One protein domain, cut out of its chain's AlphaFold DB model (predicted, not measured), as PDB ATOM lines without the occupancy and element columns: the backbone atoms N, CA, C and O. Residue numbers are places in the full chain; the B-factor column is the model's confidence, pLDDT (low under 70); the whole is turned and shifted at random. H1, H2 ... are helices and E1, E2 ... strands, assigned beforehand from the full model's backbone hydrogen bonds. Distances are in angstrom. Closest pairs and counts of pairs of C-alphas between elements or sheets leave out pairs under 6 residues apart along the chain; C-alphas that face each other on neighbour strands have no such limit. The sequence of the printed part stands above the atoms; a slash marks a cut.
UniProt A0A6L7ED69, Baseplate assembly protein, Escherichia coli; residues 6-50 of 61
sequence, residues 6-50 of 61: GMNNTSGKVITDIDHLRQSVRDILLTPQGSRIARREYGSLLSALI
ATOM      1  N   GLY A   6      27.247 -34.365 -23.748       95.44
ATOM      2  CA  GLY A   6      26.230 -33.318 -23.744       95.44
ATOM      3  C   GLY A   6      25.241 -33.490 -22.597       95.44
ATOM      4  O   GLY A   6      25.485 -34.247 -21.661       95.44
ATOM      5  N   MET A   7      24.129 -32.764 -22.650       97.62
ATOM      6  CA  MET A   7      23.129 -32.737 -21.582       97.62
ATOM      7  C   MET A   7      21.912 -33.586 -21.950       97.62
ATOM      8  O   MET A   7      21.397 -33.493 -23.064       97.62
ATOM      9  N   ASN A   8      21.423 -34.379 -21.002       97.81
ATOM     10  CA  ASN A   8      20.152 -35.072 -21.131       97.81
ATOM     11  C   ASN A   8      18.993 -34.066 -21.110       97.81
ATOM     12  O   ASN A   8      18.851 -33.311 -20.148       97.81
ATOM     13  N   ASN A   9      18.138 -34.092 -22.131       97.00
ATOM     14  CA  ASN A   9      17.056 -33.110 -22.286       97.00
ATOM     15  C   ASN A   9      15.990 -33.125 -21.167       97.00
ATOM     16  O   ASN A   9      15.265 -32.147 -21.017       97.00
ATOM     17  N   THR A  10      15.876 -34.217 -20.404       97.50
ATOM     18  CA  THR A  10      14.819 -34.420 -19.401       97.50
ATOM     19  C   THR A  10      15.348 -34.189 -17.988       97.50
ATOM     20  O   THR A  10      14.713 -33.526 -17.179       97.50
ATOM     21  N   SER A  11      16.524 -34.742 -17.680       97.50
ATOM     22  CA  SER A  11      17.119 -34.696 -16.338       97.50
ATOM     23  C   SER A  11      18.166 -33.598 -16.154       97.50
ATOM     24  O   SER A  11      18.577 -33.349 -15.023       97.50
ATOM     25  N   GLY A  12      18.661 -32.990 -17.238       97.25
ATOM     26  CA  GLY A  12      19.733 -31.989 -17.197       97.25
ATOM     27  C   GLY A  12      21.122 -32.542 -16.844       97.25
ATOM     28  O   GLY A  12      22.090 -31.787 -16.798       97.25
ATOM     29  N   LYS A  13      21.256 -33.851 -16.597       97.75
ATOM     30  CA  LYS A  13      22.541 -34.490 -16.278       97.75
ATOM     31  C   LYS A  13      23.412 -34.646 -17.522       97.75
ATOM     32  O   LYS A  13      22.901 -34.743 -18.637       97.75
ATOM     33  N   VAL A  14      24.726 -34.723 -17.322       97.31
ATOM     34  CA  VAL A  14      25.670 -35.034 -18.401       97.31
ATOM     35  C   VAL A  14      25.472 -36.479 -18.859       97.31
ATOM     36  O   VAL A  14      25.413 -37.393 -18.038       97.31
ATOM     37  N   ILE A  15      25.385 -36.672 -20.171       96.81
ATOM     38  CA  ILE A  15      25.381 -37.973 -20.847       96.81
ATOM     39  C   ILE A  15      26.442 -37.979 -21.943       96.81
ATOM     40  O   ILE A  15      26.890 -36.921 -22.393       96.81
ATOM     41  N   THR A  16      26.845 -39.169 -22.375       96.44
ATOM     42  CA  THR A  16      27.952 -39.335 -23.320       96.44
ATOM     43  C   THR A  16      27.607 -40.286 -24.457       96.44
ATOM     44  O   THR A  16      26.642 -41.051 -24.378       96.44
ATOM     45  N   ASP A  17      28.383 -40.186 -25.532       94.75
ATOM     46  CA  ASP A  17      28.468 -41.112 -26.656       94.75
ATOM     47  C   ASP A  17      27.100 -41.634 -27.124       94.75
ATOM     48  O   ASP A  17      26.313 -40.894 -27.718       94.75
ATOM     49  N   ILE A  18      26.805 -42.911 -26.861       95.88
ATOM     50  CA  ILE A  18      25.613 -43.584 -27.378       95.88
ATOM     51  C   ILE A  18      24.315 -43.024 -26.796       95.88
ATOM     52  O   ILE A  18      23.308 -42.965 -27.501       95.88
ATOM     53  N   ASP A  19      24.325 -42.574 -25.543       96.19
ATOM     54  CA  ASP A  19      23.134 -42.002 -24.918       96.19
ATOM     55  C   ASP A  19      22.845 -40.620 -25.490       96.19
ATOM     56  O   ASP A  19      21.689 -40.292 -25.778       96.19
ATOM     57  N   HIS A  20      23.899 -39.844 -25.755       96.12
ATOM     58  CA  HIS A  20      23.742 -38.583 -26.461       96.12
ATOM     59  C   HIS A  20      23.260 -38.802 -27.903       96.12
ATOM     60  O   HIS A  20      22.341 -38.122 -28.363       96.12
ATOM     61  N   LEU A  21      23.820 -39.785 -28.613       95.94
ATOM     62  CA  LEU A  21      23.403 -40.115 -29.975       95.94
ATOM     63  C   LEU A  21      21.922 -40.516 -30.033       95.94
ATOM     64  O   LEU A  21      21.180 -40.002 -30.869       95.94
ATOM     65  N   ARG A  22      21.470 -41.384 -29.121       97.06
ATOM     66  CA  ARG A  22      20.069 -41.833 -29.050       97.06
ATOM     67  C   ARG A  22      19.101 -40.674 -28.846       97.06
ATOM     68  O   ARG A  22      18.092 -40.607 -29.552       97.06
ATOM     69  N   GLN A  23      19.391 -39.754 -27.919       97.50
ATOM     70  CA  GLN A  23      18.513 -38.595 -27.732       97.50
ATOM     71  C   GLN A  23      18.515 -37.671 -28.955       97.50
ATOM     72  O   GLN A  23      17.460 -37.151 -29.305       97.50
ATOM     73  N   SER A  24      19.655 -37.498 -29.635       96.69
ATOM     74  CA  SER A  24      19.744 -36.652 -30.829       96.69
ATOM     75  C   SER A  24      18.970 -37.243 -32.003       96.69
ATOM     76  O   SER A  24      18.242 -36.516 -32.672       96.69
ATOM     77  N   VAL A  25      19.060 -38.559 -32.228       97.50
ATOM     78  CA  VAL A  25      18.246 -39.248 -33.245       97.50
ATOM     79  C   VAL A  25      16.760 -39.057 -32.947       97.50
ATOM     80  O   VAL A  25      15.993 -38.707 -33.841       97.50
ATOM     81  N   ARG A  26      16.350 -39.211 -31.682       97.31
ATOM     82  CA  ARG A  26      14.959 -38.980 -31.274       97.31
ATOM     83  C   ARG A  26      14.517 -37.527 -31.486       97.31
ATOM     84  O   ARG A  26      13.416 -37.328 -31.990       97.31
ATOM     85  N   ASP A  27      15.349 -36.541 -31.137       97.88
ATOM     86  CA  ASP A  27      15.066 -35.110 -31.358       97.88
ATOM     87  C   ASP A  27      14.839 -34.822 -32.847       97.88
ATOM     88  O   ASP A  27      13.830 -34.228 -33.218       97.88
ATOM     89  N   ILE A  28      15.722 -35.324 -33.716       97.69
ATOM     90  CA  ILE A  28      15.633 -35.116 -35.167       97.69
ATOM     91  C   ILE A  28      14.366 -35.751 -35.742       97.69
ATOM     92  O   ILE A  28      13.629 -35.094 -36.474       97.69
ATOM     93  N   LEU A  29      14.110 -37.025 -35.429       97.00
ATOM     94  CA  LEU A  29      12.998 -37.761 -36.030       97.00
ATOM     95  C   LEU A  29      11.637 -37.245 -35.557       97.00
ATOM     96  O   LEU A  29      10.702 -37.211 -36.355       97.00
ATOM     97  N   LEU A  30      11.521 -36.830 -34.293       96.56
ATOM     98  CA  LEU A  30      10.246 -36.408 -33.715       96.56
ATOM     99  C   LEU A  30       9.979 -34.904 -33.826       96.56
ATOM    100  O   LEU A  30       8.840 -34.494 -33.624       96.56
ATOM    101  N   THR A  31      10.977 -34.082 -34.152       97.88
ATOM    102  CA  THR A  31      10.757 -32.655 -34.418       97.88
ATOM    103  C   THR A  31      10.202 -32.474 -35.835       97.88
ATOM    104  O   THR A  31      10.909 -32.794 -36.791       97.88
ATOM    105  N   PRO A  32       8.983 -31.932 -36.027       97.62
ATOM    106  CA  PRO A  32       8.473 -31.638 -37.364       97.62
ATOM    107  C   PRO A  32       9.316 -30.555 -38.037       97.62
ATOM    108  O   PRO A  32       9.634 -29.534 -37.412       97.62
ATOM    109  N   GLN A  33       9.648 -30.748 -39.313       97.62
ATOM    110  CA  GLN A  33      10.340 -29.721 -40.090       97.62
ATOM    111  C   GLN A  33       9.550 -28.400 -40.076       97.62
ATOM    112  O   GLN A  33       8.323 -28.380 -40.149       97.62
ATOM    113  N   GLY A  34      10.254 -27.278 -39.933       96.62
ATOM    114  CA  GLY A  34       9.656 -25.944 -39.867       96.62
ATOM    115  C   GLY A  34       9.215 -25.495 -38.471       96.62
ATOM    116  O   GLY A  34       8.958 -24.301 -38.298       96.62
ATOM    117  N   SER A  35       9.180 -26.389 -37.476       97.75
ATOM    118  CA  SER A  35       8.761 -26.055 -36.102       97.75
ATOM    119  C   SER A  35       9.792 -25.223 -35.329       97.75
ATOM    120  O   SER A  35       9.426 -24.412 -34.478       97.75
ATOM    121  N   ARG A  36      11.089 -25.375 -35.633       97.56
ATOM    122  CA  ARG A  36      12.167 -24.683 -34.914       97.56
ATOM    123  C   ARG A  36      12.377 -23.260 -35.449       97.56
ATOM    124  O   ARG A  36      12.615 -23.041 -36.641       97.56
ATOM    125  N   ILE A  37      12.330 -22.275 -34.549       97.56
ATOM    126  CA  ILE A  37      12.561 -20.856 -34.870       97.56
ATOM    127  C   ILE A  37      13.976 -20.683 -35.443       97.56
ATOM    128  O   ILE A  37      14.929 -21.283 -34.952       97.56
ATOM    129  N   ALA A  38      14.106 -19.883 -36.508       97.50
ATOM    130  CA  ALA A  38      15.370 -19.593 -37.204       97.50
ATOM    131  C   ALA A  38      16.158 -20.822 -37.731       97.50
ATOM    132  O   ALA A  38      17.304 -20.692 -38.173       97.50
ATOM    133  N   ARG A  39      15.554 -22.020 -37.708       97.25
ATOM    134  CA  ARG A  39      16.109 -23.292 -38.202       97.25
ATOM    135  C   ARG A  39      15.004 -24.121 -38.853       97.25
ATOM    136  O   ARG A  39      14.701 -25.226 -38.421       97.25
ATOM    137  N   ARG A  40      14.376 -23.565 -39.891       96.25
ATOM    138  CA  ARG A  40      13.192 -24.174 -40.519       96.25
ATOM    139  C   ARG A  40      13.475 -25.525 -41.174       96.25
ATOM    140  O   ARG A  40      12.586 -26.359 -41.211       96.25
ATOM    141  N   GLU A  41      14.703 -25.766 -41.613       97.12
ATOM    142  CA  GLU A  41      15.092 -27.042 -42.224       97.12
ATOM    143  C   GLU A  41      15.330 -28.163 -41.200       97.12
ATOM    144  O   GLU A  41      15.380 -29.328 -41.584       97.12
ATOM    145  N   TYR A  42      15.449 -27.835 -39.908       97.88
ATOM    146  CA  TYR A  42      15.698 -28.815 -38.854       97.88
ATOM    147  C   TYR A  42      14.466 -29.687 -38.587       97.88
ATOM    148  O   TYR A  42      13.360 -29.165 -38.445       97.88
ATOM    149  N   GLY A  43      14.692 -30.991 -38.411       97.44
ATOM    150  CA  GLY A  43      13.671 -31.976 -38.057       97.44
ATOM    151  C   GLY A  43      13.450 -33.000 -39.164       97.44
ATOM    152  O   GLY A  43      14.320 -33.214 -40.010       97.44
ATOM    153  N   SER A  44      12.277 -33.628 -39.158       96.88
ATOM    154  CA  SER A  44      11.883 -34.632 -40.142       96.88
ATOM    155  C   SER A  44      10.513 -34.334 -40.757       96.88
ATOM    156  O   SER A  44       9.681 -33.618 -40.193       96.88
ATOM    157  N   LEU A  45      10.269 -34.936 -41.922       94.69
ATOM    158  CA  LEU A  45       8.957 -34.961 -42.569       94.69
ATOM    159  C   LEU A  45       8.059 -36.088 -42.037       94.69
ATOM    160  O   LEU A  45       6.921 -36.196 -42.478       94.69
ATOM    161  N   LEU A  46       8.525 -36.910 -41.083       92.75
ATOM    162  CA  LEU A  46       7.767 -38.068 -40.594       92.75
ATOM    163  C   LEU A  46       6.393 -37.666 -40.067       92.75
ATOM    164  O   LEU A  46       5.413 -38.327 -40.378       92.75
ATOM    165  N   SER A  47       6.304 -36.540 -39.350       92.56
ATOM    166  CA  SER A  47       5.027 -36.027 -38.847       92.56
ATOM    167  C   SER A  47       4.016 -35.737 -39.959       92.56
ATOM    168  O   SER A  47       2.824 -35.873 -39.719       92.56
ATOM    169  N   ALA A  48       4.468 -35.325 -41.146       92.44
ATOM    170  CA  ALA A  48       3.586 -35.053 -42.279       92.44
ATOM    171  C   ALA A  48       3.141 -36.339 -42.991       92.44
ATOM    172  O   ALA A  48       2.141 -36.319 -43.702       92.44
ATOM    173  N   LEU A  49       3.887 -37.435 -42.814       90.12
ATOM    174  CA  LEU A  49       3.625 -38.745 -43.413       90.12
ATOM    175  C   LEU A  49       2.692 -39.622 -42.562       90.12
ATOM    176  O   LEU A  49       2.235 -40.659 -43.041       90.12
ATOM    177  N   ILE A  50       2.405 -39.226 -41.318       89.31
ATOM    178  CA  ILE A  50       1.419 -39.904 -40.465       89.31
ATOM    179  C   ILE A  50       0.040 -39.820 -41.132       89.31
ATOM    180  O   ILE A  50      -0.297 -38.814 -41.751       89.31
TER     181      ILE A  50
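What this domain is: This is residues 6 to 50 of the 61 residues of the protein "Baseplate assembly protein" of Escherichia coli (UniProt A0A6L7ED69). A single helix, H1, makes a straight spine, with a small loop of chain at one end and a long loop that swings out and folds back at the other, leading into the short helix H2. At the first end, residues 6 to 7 pair antiparallel with residues 14 to 15 of the short strand E1, and the chain loops round between them. The printed part has 45 residues, with one named strand and two named helices in the order E1, H1, H2. The class is mostly helix, though only 21 residues, under half, are in named elements. The whole is loose, with a radius of gyration of the C-alphas of 12.0 A, and the C-alphas span 31 by 23 by 15 A.

Where its parts are: The printed part begins at Gly 6, its C-alpha at (26.230, -33.318, -23.744). E1 is residues 14 to 16, 6.9 A from first to last C-alpha. H1 follows as residues 17 to 30, from C-alpha 17 at (28.468, -41.112, -26.656) to C-alpha 30 at (10.246, -36.408, -33.715), 20.1 A. H2 is residues 46 to 49, 5.1 A, and C-alpha 49 stands at (3.625, -38.745, -43.413).

How they stand to each other: E1 pairs with no named strand. E1 and H1 meet only through their link, which is tight. H1 and H2 only just touch, with 3 pairs of C-alphas within 8 A, and H1 does so with residues 29 to 30 alone. Their closest C-alphas, those of Leu 29 and Leu 46, are 6.9 A apart. E1 and H2 are apart. In H1 every O i to N i+4 pair is within hydrogen-bond range; H2, with 4 residues, is too short for such a pair, and its 1 O i to N i+3 pair is within range.

The domain as a whole: The two C-alphas farthest apart are those of Val 14 and Leu 49, at 33.5 A. The printed part has no cut. The link from H1 to H2, residues 31 to 45, is long. The mean pLDDT of the printed part is 96.4, and no printed residue is under 70.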